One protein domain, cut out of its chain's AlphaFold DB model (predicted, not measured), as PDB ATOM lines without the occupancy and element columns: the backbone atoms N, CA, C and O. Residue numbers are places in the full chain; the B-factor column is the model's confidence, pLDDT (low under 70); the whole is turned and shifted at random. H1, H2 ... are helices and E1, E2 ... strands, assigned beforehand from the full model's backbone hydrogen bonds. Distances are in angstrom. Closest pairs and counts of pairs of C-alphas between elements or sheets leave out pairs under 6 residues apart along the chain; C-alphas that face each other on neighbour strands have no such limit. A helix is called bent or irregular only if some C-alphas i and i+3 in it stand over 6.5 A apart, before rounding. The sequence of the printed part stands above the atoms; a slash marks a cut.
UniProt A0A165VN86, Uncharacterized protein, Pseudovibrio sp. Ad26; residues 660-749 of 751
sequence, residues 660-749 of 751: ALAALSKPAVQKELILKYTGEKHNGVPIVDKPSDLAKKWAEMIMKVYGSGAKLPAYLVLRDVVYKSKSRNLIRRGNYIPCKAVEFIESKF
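Overview. This is residues 660 to 749 of the 751 residues of an uncharacterized protein of Pseudovibrio sp. Ad26 (UniProt A0A165VN86). A long, bent hairpin of two strands, E3 and E4, makes the core; helix H3 packs on it mainly at E4, and a smaller hairpin, E1 and E2, packs on E3 through E2. The short helix H1 lies at one end of the length, and the long link from E3 to E4 makes the other. The printed part has 90 residues with three named helices and four named strands, in the order H1, H2, E1, E2, H3, E3, E4; both two-stranded sheets, E1 - E2 and E3 - E4, are antiparallel. The class is mixed; the whole is compact, with a radius of gyration of the C-alphas of 13.8 A, and spans 42 by 28 by 22 A.

Arrangement. Start at H1, residues 660 to 665, close but not clearly touching H2, residues 667 to 673; their closest C-alphas, of Leu 664 and Gln 670, are 6.1 A apart. Next comes the hairpin of E1, residues 677 to 682, and E2, residues 685 to 688, with N 687 and O 680 within hydrogen-bond range at 2.9 A. H3, residues 693 to 709, touches H2 with residues 694 to 695 alone, at a steep tilt of 56 degrees; the closest C-alphas, of Leu 673 and Ala 695, are 5.3 A apart. In the hairpin of E3, residues 716 to 724, and E4, residues 736 to 744, N 719 and O 741 are within hydrogen-bond range at 2.9 A; E3 bends by 61 degrees at residue 720, E4 by 62 degrees at 740. The closest C-alphas of E2 and E3, Ile 687 and Val 722, are 4.8 A apart; those of H3 and E4, Lys 696 and Ala 741, 4.5 A. Every O i to N i+4 pair is within hydrogen-bond range in H1 and H2, and 11 of 13 in H3.

Along the chain. Find C-alpha 660 at (0.723, 7.498, -34.532), where H1 begins. H3 runs 21.6 A from C-alpha 693 at (-12.928, 12.532, -44.618), with a kink of 80 degrees near residue 703; it is irregular, C-alphas 705 and 708 being 9.6 A apart. E3 is 23.5 A long, and E4, 22.6 A, ends at C-alpha 744 at (-9.220, -0.528, -40.498).

Size, cuts and confidence. The C-alphas farthest apart, of Ala 662 and Ile 731, are 42.7 A apart. The printed part has no cut, and the link E3 to E4 is long, with 11 residues. Mean pLDDT of the printed part is 74.1; 34 residues are under 70, among them 660 to 669 and 704 to 715.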
ATOM      1  N   ALA A 660       1.833   7.658 -33.577       47.88
ATOM      2  CA  ALA A 660       0.723   7.498 -34.532       47.88
ATOM      3  C   ALA A 660       0.096   6.087 -34.511       47.88
ATOM      4  O   ALA A 660      -1.107   5.934 -34.744       47.88
ATOM      5  N   LEU A 661       0.879   5.068 -34.142       51.72
ATOM      6  CA  LEU A 661       0.401   3.704 -33.883       51.72
ATOM      7  C   LEU A 661      -0.496   3.636 -32.635       51.72
ATOM      8  O   LEU A 661      -1.507   2.934 -32.646       51.72
ATOM      9  N   ALA A 662      -0.198   4.433 -31.604       53.38
ATOM     10  CA  ALA A 662      -1.066   4.614 -30.437       53.38
ATOM     11  C   ALA A 662      -2.367   5.340 -30.799       53.38
ATOM     12  O   ALA A 662      -3.433   5.067 -30.259       53.38
ATOM     13  N   ALA A 663      -2.322   6.276 -31.749       57.09
ATOM     14  CA  ALA A 663      -3.535   6.941 -32.209       57.09
ATOM     15  C   ALA A 663      -4.485   5.970 -32.937       57.09
ATOM     16  O   ALA A 663      -5.699   6.127 -32.821       57.09
ATOM     17  N   LEU A 664      -3.967   4.938 -33.619       59.47
ATOM     18  CA  LEU A 664      -4.778   3.876 -34.229       59.47
ATOM     19  C   LEU A 664      -5.387   2.899 -33.219       59.47
ATOM     20  O   LEU A 664      -6.361   2.235 -33.564       59.47
ATOM     21  N   SER A 665      -4.881   2.815 -31.984       56.81
ATOM     22  CA  SER A 665      -5.555   2.066 -30.914       56.81
ATOM     23  C   SER A 665      -6.705   2.860 -30.277       56.81
ATOM     24  O   SER A 665      -7.537   2.278 -29.581       56.81
ATOM     25  N   LYS A 666      -6.830   4.171 -30.559       65.06
ATOM     26  CA  LYS A 666      -7.927   5.004 -30.040       65.06
ATOM     27  C   LYS A 666      -9.256   4.626 -30.710       65.06
ATOM     28  O   LYS A 666      -9.392   4.804 -31.926       65.06
ATOM     29  N   PRO A 667     -10.302   4.267 -29.939       63.50
ATOM     30  CA  PRO A 667     -11.611   3.914 -30.495       63.50
ATOM     31  C   PRO A 667     -12.234   5.017 -31.362       63.50
ATOM     32  O   PRO A 667     -13.006   4.732 -32.274       63.50
ATOM     33  N   ALA A 668     -11.912   6.285 -31.091       66.50
ATOM     34  CA  ALA A 668     -12.376   7.417 -31.889       66.50
ATOM     35  C   ALA A 668     -11.790   7.413 -33.312       66.50
ATOM     36  O   ALA A 668     -12.527   7.628 -34.270       66.50
ATOM     37  N   VAL A 669     -10.495   7.109 -33.455       68.19
ATOM     38  CA  VAL A 669      -9.799   7.061 -34.752       68.19
ATOM     39  C   VAL A 669     -10.184   5.792 -35.513       68.19
ATOM     40  O   VAL A 669     -10.503   5.863 -36.698       68.19
ATOM     41  N   GLN A 670     -10.268   4.649 -34.822       70.56
ATOM     42  CA  GLN A 670     -10.745   3.389 -35.407       70.56
ATOM     43  C   GLN A 670     -12.147   3.545 -36.004       70.56
ATOM     44  O   GLN A 670     -12.365   3.213 -37.166       70.56
ATOM     45  N   LYS A 671     -13.084   4.157 -35.264       75.06
ATOM     46  CA  LYS A 671     -14.449   4.431 -35.748       75.06
ATOM     47  C   LYS A 671     -14.494   5.281 -37.015       75.06
ATOM     48  O   LYS A 671     -15.424   5.118 -37.803       75.06
ATOM     49  N   GLU A 672     -13.538   6.185 -37.218       78.19
ATOM     50  CA  GLU A 672     -13.467   6.975 -38.450       78.19
ATOM     51  C   GLU A 672     -12.909   6.179 -39.636       78.19
ATOM     52  O   GLU A 672     -13.233   6.497 -40.781       78.19
ATOM     53  N   LEU A 673     -12.102   5.151 -39.389       77.00
ATOM     54  CA  LEU A 673     -11.458   4.330 -40.418       77.00
ATOM     55  C   LEU A 673     -12.222   3.039 -40.735       77.00
ATOM     56  O   LEU A 673     -11.936   2.384 -41.733       77.00
ATOM     57  N   ILE A 674     -13.212   2.670 -39.925       82.44
ATOM     58  CA  ILE A 674     -14.081   1.522 -40.192       82.44
ATOM     59  C   ILE A 674     -15.116   1.891 -41.255       82.44
ATOM     60  O   ILE A 674     -15.904   2.833 -41.109       82.44
ATOM     61  N   LEU A 675     -15.149   1.108 -42.332       84.12
ATOM     62  CA  LEU A 675     -16.150   1.250 -43.380       84.12
ATOM     63  C   LEU A 675     -17.431   0.510 -42.990       84.12
ATOM     64  O   LEU A 675     -17.423  -0.678 -42.681       84.12
ATOM     65  N   LYS A 676     -18.567   1.211 -43.035       86.19
ATOM     66  CA  LYS A 676     -19.884   0.610 -42.788       86.19
ATOM     67  C   LYS A 676     -20.492   0.136 -44.103       86.19
ATOM     68  O   LYS A 676     -20.987   0.944 -44.890       86.19
ATOM     69  N   TYR A 677     -20.432  -1.168 -44.339       84.12
ATOM     70  CA  TYR A 677     -20.973  -1.797 -45.542       84.12
ATOM     71  C   TYR A 677     -22.496  -1.866 -45.511       84.12
ATOM     72  O   TYR A 677     -23.087  -2.248 -44.505       84.12
ATOM     73  N   THR A 678     -23.132  -1.551 -46.641       81.81
ATOM     74  CA  THR A 678     -24.594  -1.663 -46.782       81.81
ATOM     75  C   THR A 678     -25.040  -3.036 -47.292       81.81
ATOM     76  O   THR A 678     -26.235  -3.282 -47.405       81.81
ATOM     77  N   GLY A 679     -24.096  -3.915 -47.650       77.44
ATOM     78  CA  GLY A 679     -24.361  -5.219 -48.274       77.44
ATOM     79  C   GLY A 679     -24.653  -5.160 -49.782       77.44
ATOM     80  O   GLY A 679     -24.684  -6.197 -50.440       77.44
ATOM     81  N   GLU A 680     -24.810  -3.965 -50.357       80.00
ATOM     82  CA  GLU A 680     -25.061  -3.750 -51.789       80.00
ATOM     83  C   GLU A 680     -23.745  -3.526 -52.566       80.00
ATOM     84  O   GLU A 680     -22.732  -3.101 -52.004       80.00
ATOM     85  N   LYS A 681     -23.746  -3.765 -53.885       85.25
ATOM     86  CA  LYS A 681     -22.614  -3.460 -54.785       85.25
ATOM     87  C   LYS A 681     -23.075  -2.621 -55.977       85.25
ATOM     88  O   LYS A 681     -24.158  -2.845 -56.510       85.25
ATOM     89  N   HIS A 682     -22.233  -1.698 -56.434       82.50
ATOM     90  CA  HIS A 682     -22.422  -0.931 -57.667       82.50
ATOM     91  C   HIS A 682     -21.226  -1.164 -58.593       82.50
ATOM     92  O   HIS A 682     -20.091  -0.905 -58.203       82.50
ATOM     93  N   ASN A 683     -21.463  -1.680 -59.804       78.88
ATOM     94  CA  ASN A 683     -20.413  -2.016 -60.781       78.88
ATOM     95  C   ASN A 683     -19.289  -2.904 -60.202       78.88
ATOM     96  O   ASN A 683     -18.111  -2.672 -60.446       78.88
ATOM     97  N   GLY A 684     -19.652  -3.901 -59.385       75.50
ATOM     98  CA  GLY A 684     -18.703  -4.819 -58.737       75.50
ATOM     99  C   GLY A 684     -18.021  -4.275 -57.473       75.50
ATOM    100  O   GLY A 684     -17.427  -5.057 -56.733       75.50
ATOM    101  N   VAL A 685     -18.171  -2.982 -57.171       85.38
ATOM    102  CA  VAL A 685     -17.558  -2.296 -56.023       85.38
ATOM    103  C   VAL A 685     -18.563  -2.197 -54.860       85.38
ATOM    104  O   VAL A 685     -19.734  -1.887 -55.101       85.38
ATOM    105  N   PRO A 686     -18.168  -2.466 -53.599       86.44
ATOM    106  CA  PRO A 686     -19.079  -2.397 -52.456       86.44
ATOM    107  C   PRO A 686     -19.613  -0.983 -52.204       86.44
ATOM    108  O   PRO A 686     -18.873   0.005 -52.263       86.44
ATOM    109  N   ILE A 687     -20.910  -0.903 -51.892       85.00
ATOM    110  CA  ILE A 687     -21.547   0.321 -51.415       85.00
ATOM    111  C   ILE A 687     -21.376   0.407 -49.894       85.00
ATOM    112  O   ILE A 687     -21.636  -0.545 -49.154       85.00
ATOM    113  N   VAL A 688     -20.934   1.570 -49.432       87.94
ATOM    114  CA  VAL A 688     -20.725   1.885 -48.016       87.94
ATOM    115  C   VAL A 688     -21.464   3.169 -47.650       87.94
ATOM    116  O   VAL A 688     -21.737   4.023 -48.506       87.94
ATOM    117  N   ASP A 689     -21.762   3.346 -46.364       84.25
ATOM    118  CA  ASP A 689     -22.070   4.679 -45.850       84.25
ATOM    119  C   ASP A 689     -20.902   5.624 -46.141       84.25
ATOM    120  O   ASP A 689     -19.751   5.194 -46.175       84.25
ATOM    121  N   LYS A 690     -21.190   6.919 -46.354       85.19
ATOM    122  CA  LYS A 690     -20.177   7.928 -46.715       85.19
ATOM    123  C   LYS A 690     -18.934   7.768 -45.812       85.19
ATOM    124  O   LYS A 690     -19.040   8.119 -44.636       85.19
ATOM    125  N   PRO A 691     -17.775   7.331 -46.357       83.31
ATOM    126  CA  PRO A 691     -16.572   7.161 -45.551       83.31
ATOM    127  C   PRO A 691     -16.127   8.500 -44.971       83.31
ATOM    128  O   PRO A 691     -16.395   9.550 -45.585       83.31
ATOM    129  N   SER A 692     -15.458   8.454 -43.817       83.56
ATOM    130  CA  SER A 692     -14.935   9.648 -43.157       83.56
ATOM    131  C   SER A 692     -13.978  10.406 -44.078       83.56
ATOM    132  O   SER A 692     -13.348   9.845 -44.984       83.56
ATOM    133  N   ASP A 693     -13.867  11.714 -43.855       78.31
ATOM    134  CA  ASP A 693     -12.928  12.532 -44.618       78.31
ATOM    135  C   ASP A 693     -11.470  12.143 -44.299       78.31
ATOM    136  O   ASP A 693     -10.600  12.320 -45.151       78.31
ATOM    137  N   LEU A 694     -11.211  11.562 -43.117       75.00
ATOM    138  CA  LEU A 694      -9.923  10.976 -42.750       75.00
ATOM    139  C   LEU A 694      -9.594   9.760 -43.629       75.00
ATOM    140  O   LEU A 694      -8.577   9.778 -44.319       75.00
ATOM    141  N   ALA A 695     -10.478   8.759 -43.682       80.19
ATOM    142  CA  ALA A 695     -10.277   7.529 -44.454       80.19
ATOM    143  C   ALA A 695     -10.074   7.797 -45.954       80.19
ATOM    144  O   ALA A 695      -9.235   7.166 -46.600       80.19
ATOM    145  N   LYS A 696     -10.815   8.765 -46.512       81.19
ATOM    146  CA  LYS A 696     -10.706   9.163 -47.927       81.19
ATOM    147  C   LYS A 696      -9.415   9.892 -48.235       81.19
ATOM    148  O   LYS A 696      -8.704   9.505 -49.156       81.19
ATOM    149  N   LYS A 697      -9.095  10.942 -47.471       75.12
ATOM    150  CA  LYS A 697      -7.867  11.704 -47.717       75.12
ATOM    151  C   LYS A 697      -6.645  10.839 -47.492       75.12
ATOM    152  O   LYS A 697      -5.680  10.966 -48.232       75.12
ATOM    153  N   TRP A 698      -6.682   9.954 -46.500       76.56
ATOM    154  CA  TRP A 698      -5.584   9.030 -46.275       76.56
ATOM    155  C   TRP A 698      -5.399   8.077 -47.456       76.56
ATOM    156  O   TRP A 698      -4.280   7.930 -47.940       76.56
ATOM    157  N   ALA A 699      -6.488   7.546 -48.014       77.38
ATOM    158  CA  ALA A 699      -6.413   6.720 -49.212       77.38
ATOM    159  C   ALA A 699      -5.882   7.482 -50.427       77.38
ATOM    160  O   ALA A 699      -5.004   6.982 -51.124       77.38
ATOM    161  N   GLU A 700      -6.372   8.700 -50.669       74.44
ATOM    162  CA  GLU A 700      -5.866   9.579 -51.729       74.44
ATOM    163  C   GLU A 700      -4.368   9.869 -51.554       74.44
ATOM    164  O   GLU A 700      -3.623   9.888 -52.533       74.44
ATOM    165  N   MET A 701      -3.911  10.057 -50.312       66.75
ATOM    166  CA  MET A 701      -2.504  10.294 -49.989       66.75
ATOM    167  C   MET A 701      -1.638   9.058 -50.247       66.75
ATOM    168  O   MET A 701      -0.636   9.184 -50.946       66.75
ATOM    169  N   ILE A 702      -2.030   7.875 -49.762       66.75
ATOM    170  CA  ILE A 702      -1.275   6.632 -49.999       66.75
ATOM    171  C   ILE A 702      -1.220   6.333 -51.500       66.75
ATOM    172  O   ILE A 702      -0.151   6.060 -52.039       66.75
ATOM    173  N   MET A 703      -2.344   6.490 -52.202       71.69
ATOM    174  CA  MET A 703      -2.418   6.317 -53.653       71.69
ATOM    175  C   MET A 703      -1.487   7.262 -54.412       71.69
ATOM    176  O   MET A 703      -0.878   6.854 -55.399       71.69
ATOM    177  N   LYS A 704      -1.368   8.521 -53.973       68.56
ATOM    178  CA  LYS A 704      -0.497   9.515 -54.614       68.56
ATOM    179  C   LYS A 704       0.989   9.203 -54.424       68.56
ATOM    180  O   LYS A 704       1.778   9.538 -55.302       68.56
ATOM    181  N   VAL A 705       1.367   8.615 -53.289       57.03
ATOM    182  CA  VAL A 705       2.775   8.356 -52.948       57.03
ATOM    183  C   VAL A 705       3.237   6.972 -53.424       57.03
ATOM    184  O   VAL A 705       4.341   6.859 -53.945       57.03
ATOM    185  N   TYR A 706       2.392   5.945 -53.308       59.41
ATOM    186  CA  TYR A 706       2.778   4.535 -53.483       59.41
ATOM    187  C   TYR A 706       1.970   3.776 -54.549       59.41
ATOM    188  O   TYR A 706       2.275   2.627 -54.865       59.41
ATOM    189  N   GLY A 707       0.943   4.400 -55.131       66.50
ATOM    190  CA  GLY A 707       0.072   3.759 -56.117       66.50
ATOM    191  C   GLY A 707      -0.909   2.747 -55.509       66.50
ATOM    192  O   GLY A 707      -1.088   2.659 -54.297       66.50
ATOM    193  N   SER A 708      -1.586   1.979 -56.369       65.75
ATOM    194  CA  SER A 708      -2.639   1.030 -55.965       65.75
ATOM    195  C   SER A 708      -2.137  -0.254 -55.302       65.75
ATOM    196  O   SER A 708      -2.959  -1.020 -54.809       65.75
ATOM    197  N   GLY A 709      -0.823  -0.498 -55.313       57.34
ATOM    198  CA  GLY A 709      -0.175  -1.679 -54.734       57.34
ATOM    199  C   GLY A 709       0.628  -1.384 -53.467       57.34
ATOM    200  O   GLY A 709       1.567  -2.119 -53.177       57.34
ATOM    201  N   ALA A 710       0.318  -0.293 -52.759       62.16
ATOM    202  CA  ALA A 710       0.998   0.067 -51.519       62.16
ATOM    203  C   ALA A 710       0.926  -1.091 -50.510       62.16
ATOM    204  O   ALA A 710      -0.170  -1.554 -50.183       62.16
ATOM    205  N   LYS A 711       2.089  -1.548 -50.028       57.66
ATOM    206  CA  LYS A 711       2.160  -2.501 -48.918       57.66
ATOM    207  C   LYS A 711       1.727  -1.774 -47.652       57.66
ATOM    208  O   LYS A 711       2.316  -0.760 -47.290       57.66
ATOM    209  N   LEU A 712       0.637  -2.240 -47.059       60.69
ATOM    210  CA  LEU A 712       0.079  -1.706 -45.825       60.69
ATOM    211  C   LEU A 712       0.026  -2.837 -44.799       60.69
ATOM    212  O   LEU A 712      -0.211  -3.981 -45.199       60.69
ATOM    213  N   PRO A 713       0.164  -2.519 -43.498       60.06
ATOM    214  CA  PRO A 713      -0.003  -3.499 -42.434       60.06
ATOM    215  C   PRO A 713      -1.315  -4.271 -42.584       60.06
ATOM    216  O   PRO A 713      -2.318  -3.708 -43.017       60.06
ATOM    217  N   ALA A 714      -1.347  -5.539 -42.174       61.84
ATOM    218  CA  ALA A 714      -2.484  -6.432 -42.417       61.84
ATOM    219  C   ALA A 714      -3.846  -5.902 -41.913       61.84
ATOM    220  O   ALA A 714      -4.892  -6.279 -42.454       61.84
ATOM    221  N   TYR A 715      -3.838  -5.030 -40.900       68.56
ATOM    222  CA  TYR A 715      -5.012  -4.375 -40.320       68.56
ATOM    223  C   TYR A 715      -5.447  -3.082 -41.044       68.56
ATOM    224  O   TYR A 715      -6.482  -2.521 -40.688       68.56
ATOM    225  N   LEU A 716      -4.716  -2.608 -42.060       73.19
ATOM    226  CA  LEU A 716      -5.078  -1.470 -42.912       73.19
ATOM    227  C   LEU A 716      -5.156  -1.897 -44.379       73.19
ATOM    228  O   LEU A 716      -4.205  -2.422 -44.945       73.19
ATOM    229  N   VAL A 717      -6.284  -1.622 -45.034       81.00
ATOM    230  CA  VAL A 717      -6.482  -1.989 -46.443       81.00
ATOM    231  C   VAL A 717      -7.012  -0.807 -47.239       81.00
ATOM    232  O   VAL A 717      -7.992  -0.170 -46.858       81.00
ATOM    233  N   LEU A 718      -6.400  -0.532 -48.393       82.56
ATOM    234  CA  LEU A 718      -6.975   0.374 -49.386       82.56
ATOM    235  C   LEU A 718      -8.111  -0.326 -50.120       82.56
ATOM    236  O   LEU A 718      -7.896  -1.333 -50.794       82.56
ATOM    237  N   ARG A 719      -9.315   0.241 -50.048       84.62
ATOM    238  CA  ARG A 719     -10.474  -0.274 -50.777       84.62
ATOM    239  C   ARG A 719     -11.059   0.742 -51.731       84.62
ATOM    240  O   ARG A 719     -11.213   1.917 -51.403       84.62
ATOM    241  N   ASP A 720     -11.438   0.247 -52.901       86.69
ATOM    242  CA  ASP A 720     -12.366   0.929 -53.792       86.69
ATOM    243  C   ASP A 720     -13.782   0.743 -53.243       86.69
ATOM    244  O   ASP A 720     -14.223  -0.386 -53.024       86.69
ATOM    245  N   VAL A 721     -14.481   1.850 -52.987       87.75
ATOM    246  CA  VAL A 721     -15.847   1.852 -52.452       87.75
ATOM    247  C   VAL A 721     -16.715   2.904 -53.138       87.75
ATOM    248  O   VAL A 721     -16.224   3.865 -53.733       87.75
ATOM    249  N   VAL A 722     -18.032   2.746 -53.048       88.69
ATOM    250  CA  VAL A 722     -19.006   3.703 -53.587       88.69
ATOM    251  C   VAL A 722     -19.952   4.141 -52.472       88.69
ATOM    252  O   VAL A 722     -20.397   3.317 -51.683       88.69
ATOM    253  N   TYR A 723     -20.312   5.424 -52.392       88.00
ATOM    254  CA  TYR A 723     -21.330   5.887 -51.438       88.00
ATOM    255  C   TYR A 723     -22.394   6.767 -52.101       88.00
ATOM    256  O   TYR A 723     -22.128   7.476 -53.072       88.00
ATOM    257  N   LYS A 724     -23.621   6.744 -51.561       83.50
ATOM    258  CA  LYS A 724     -24.743   7.568 -52.047       83.50
ATOM    259  C   LYS A 724     -24.612   9.014 -51.549       83.50
ATOM    260  O   LYS A 724     -24.456   9.277 -50.353       83.50
ATOM    261  N   SER A 725     -24.714   9.979 -52.461       79.94
ATOM    262  CA  SER A 725     -24.685  11.412 -52.145       79.94
ATOM    263  C   SER A 725     -25.906  11.851 -51.322       79.94
ATOM    264  O   SER A 725     -27.048  11.746 -51.777       79.94
ATOM    265  N   LYS A 726     -25.663  12.434 -50.137       72.94
ATOM    266  CA  LYS A 726     -26.687  13.047 -49.260       72.94
ATOM    267  C   LYS A 726     -26.965  14.532 -49.586       72.94
ATOM    268  O   LYS A 726     -27.399  15.289 -48.724       72.94
ATOM    269  N   SER A 727     -26.677  14.976 -50.813       72.12
ATOM    270  CA  SER A 727     -26.862  16.370 -51.250       72.12
ATOM    271  C   SER A 727     -28.325  16.838 -51.152       72.12
ATOM    272  O   SER A 727     -29.242  16.089 -51.481       72.12
ATOM    273  N   ARG A 728     -28.539  18.110 -50.771       69.44
ATOM    274  CA  ARG A 728     -29.860  18.773 -50.804       69.44
ATOM    275  C   ARG A 728     -30.327  19.135 -52.222       69.44
ATOM    276  O   ARG A 728     -31.522  19.276 -52.441       69.44
ATOM    277  N   ASN A 729     -29.410  19.242 -53.189       69.44
ATOM    278  CA  ASN A 729     -29.762  19.406 -54.604       69.44
ATOM    279  C   ASN A 729     -30.368  18.114 -55.163       69.44
ATOM    280  O   ASN A 729     -29.668  17.100 -55.187       69.44
ATOM    281  N   LEU A 730     -31.610  18.174 -55.666       65.62
ATOM    282  CA  LEU A 730     -32.347  17.021 -56.208       65.62
ATOM    283  C   LEU A 730     -31.571  16.266 -57.299       65.62
ATOM    284  O   LEU A 730     -31.504  15.047 -57.250       65.62
ATOM    285  N   ILE A 731     -30.905  16.979 -58.212       67.88
ATOM    286  CA  ILE A 731     -30.143  16.388 -59.333       67.88
ATOM    287  C   ILE A 731     -28.912  15.592 -58.853       67.88
ATOM    288  O   ILE A 731     -28.420  14.702 -59.540       67.88
ATOM    289  N   ARG A 732     -28.376  15.915 -57.667       64.69
ATOM    290  CA  ARG A 732     -27.167  15.284 -57.101       64.69
ATOM    291  C   ARG A 732     -27.470  14.329 -55.947       64.69
ATOM    292  O   ARG A 732     -26.536  13.758 -55.380       64.69
ATOM    293  N   ARG A 733     -28.732  14.216 -55.529       71.69
ATOM    294  CA  ARG A 733     -29.158  13.387 -54.399       71.69
ATOM    295  C   ARG A 733     -29.295  11.943 -54.874       71.69
ATOM    296  O   ARG A 733     -29.939  11.692 -55.878       71.69
ATOM    297  N   GLY A 734     -28.687  11.004 -54.156       69.50
ATOM    298  CA  GLY A 734     -28.749   9.578 -54.502       69.50
ATOM    299  C   GLY A 734     -27.732   9.110 -55.548       69.50
ATOM    300  O   GLY A 734     -27.580   7.905 -55.714       69.50
ATOM    301  N   ASN A 735     -26.975  10.019 -56.179       82.50
ATOM    302  CA  ASN A 735     -25.891   9.633 -57.086       82.50
ATOM    303  C   ASN A 735     -24.807   8.851 -56.339       82.50
ATOM    304  O   ASN A 735     -24.396   9.232 -55.237       82.50
ATOM    305  N   TYR A 736     -24.341   7.782 -56.975       84.00
ATOM    306  CA  TYR A 736     -23.226   6.964 -56.525       84.00
ATOM    307  C   TYR A 736     -21.906   7.688 -56.792       84.00
ATOM    308  O   TYR A 736     -21.593   8.023 -57.932       84.00
ATOM    309  N   ILE A 737     -21.144   7.955 -55.732       85.38
ATOM    310  CA  ILE A 737     -19.830   8.596 -55.813       85.38
ATOM    311  C   ILE A 737     -18.769   7.531 -55.516       85.38
ATOM    312  O   ILE A 737     -18.738   7.039 -54.383       85.38
ATOM    313  N   PRO A 738     -17.919   7.161 -56.491       85.31
ATOM    314  CA  PRO A 738     -16.786   6.280 -56.242       85.31
ATOM    315  C   PRO A 738     -15.689   7.030 -55.480       85.31
ATOM    316  O   PRO A 738     -15.405   8.195 -55.761       85.31
ATOM    317  N   CYS A 739     -15.060   6.366 -54.517       85.94
ATOM    318  CA  CYS A 739     -13.863   6.857 -53.842       85.94
ATOM    319  C   CYS A 739     -12.998   5.693 -53.353       85.94
ATOM    320  O   CYS A 739     -13.507   4.613 -53.063       85.94
ATOM    321  N   LYS A 740     -11.698   5.941 -53.183       85.44
ATOM    322  CA  LYS A 740     -10.836   5.059 -52.393       85.44
ATOM    323  C   LYS A 740     -10.888   5.470 -50.925       85.44
ATOM    324  O   LYS A 740     -10.939   6.662 -50.623       85.44
ATOM    325  N   ALA A 741     -10.892   4.494 -50.027       86.50
ATOM    326  CA  ALA A 741     -10.841   4.717 -48.587       86.50
ATOM    327  C   ALA A 741      -9.905   3.699 -47.923       86.50
ATOM    328  O   ALA A 741      -9.824   2.551 -48.363       86.50
ATOM    329  N   VAL A 742      -9.190   4.134 -46.883       83.38
ATOM    330  CA  VAL A 742      -8.440   3.239 -45.998       83.38
ATOM    331  C   VAL A 742      -9.434   2.643 -45.018       83.38
ATOM    332  O   VAL A 742     -10.144   3.389 -44.345       83.38
ATOM    333  N   GLU A 743      -9.490   1.320 -44.963       83.75
ATOM    334  CA  GLU A 743     -10.271   0.583 -43.981       83.75
ATOM    335  C   GLU A 743      -9.368   0.017 -42.891       83.75
ATOM    336  O   GLU A 743      -8.355  -0.616 -43.195       83.75
ATOM    337  N   PHE A 744      -9.780   0.191 -41.637       81.12
ATOM    338  CA  PHE A 744      -9.220  -0.528 -40.498       81.12
ATOM    339  C   PHE A 744      -9.968  -1.850 -40.262       81.12
ATOM    340  O   PHE A 744     -11.189  -1.853 -40.100       81.12
ATOM    341  N   ILE A 745      -9.238  -2.969 -40.231       78.31
ATOM    342  CA  ILE A 745      -9.778  -4.315 -39.995       78.31
ATOM    343  C   ILE A 745      -9.511  -4.709 -38.540       78.31
ATOM    344  O   ILE A 745      -8.445  -5.229 -38.216       78.31
ATOM    345  N   GLU A 746     -10.505  -4.500 -37.670       66.50
ATOM    346  CA  GLU A 746     -10.387  -4.745 -36.222       66.50
ATOM    347  C   GLU A 746      -9.920  -6.171 -35.877       66.50
ATOM    348  O   GLU A 746      -9.113  -6.355 -34.968       66.50
ATOM    349  N   SER A 747     -10.390  -7.186 -36.611       66.44
ATOM    350  CA  SER A 747     -10.059  -8.592 -36.339       66.44
ATOM    351  C   SER A 747      -8.592  -8.942 -36.583       66.44
ATOM    352  O   SER A 747      -8.095  -9.881 -35.975       66.44
ATOM    353  N   LYS A 748      -7.901  -8.190 -37.444       60.06
ATOM    354  CA  LYS A 748      -6.482  -8.388 -37.773       60.06
ATOM    355  C   LYS A 748      -5.533  -7.566 -36.899       60.06
ATOM    356  O   LYS A 748      -4.330  -7.625 -37.101       60.06
ATOM    357  N   PHE A 749      -6.077  -6.751 -35.997       56.53
ATOM    358  CA  PHE A 749      -5.307  -5.924 -35.067       56.53
ATOM    359  C   PHE A 749      -5.219  -6.541 -33.661       56.53
ATOM    360  O   PHE A 749      -4.337  -6.182 -32.893       56.53
TER     361      PHE A 749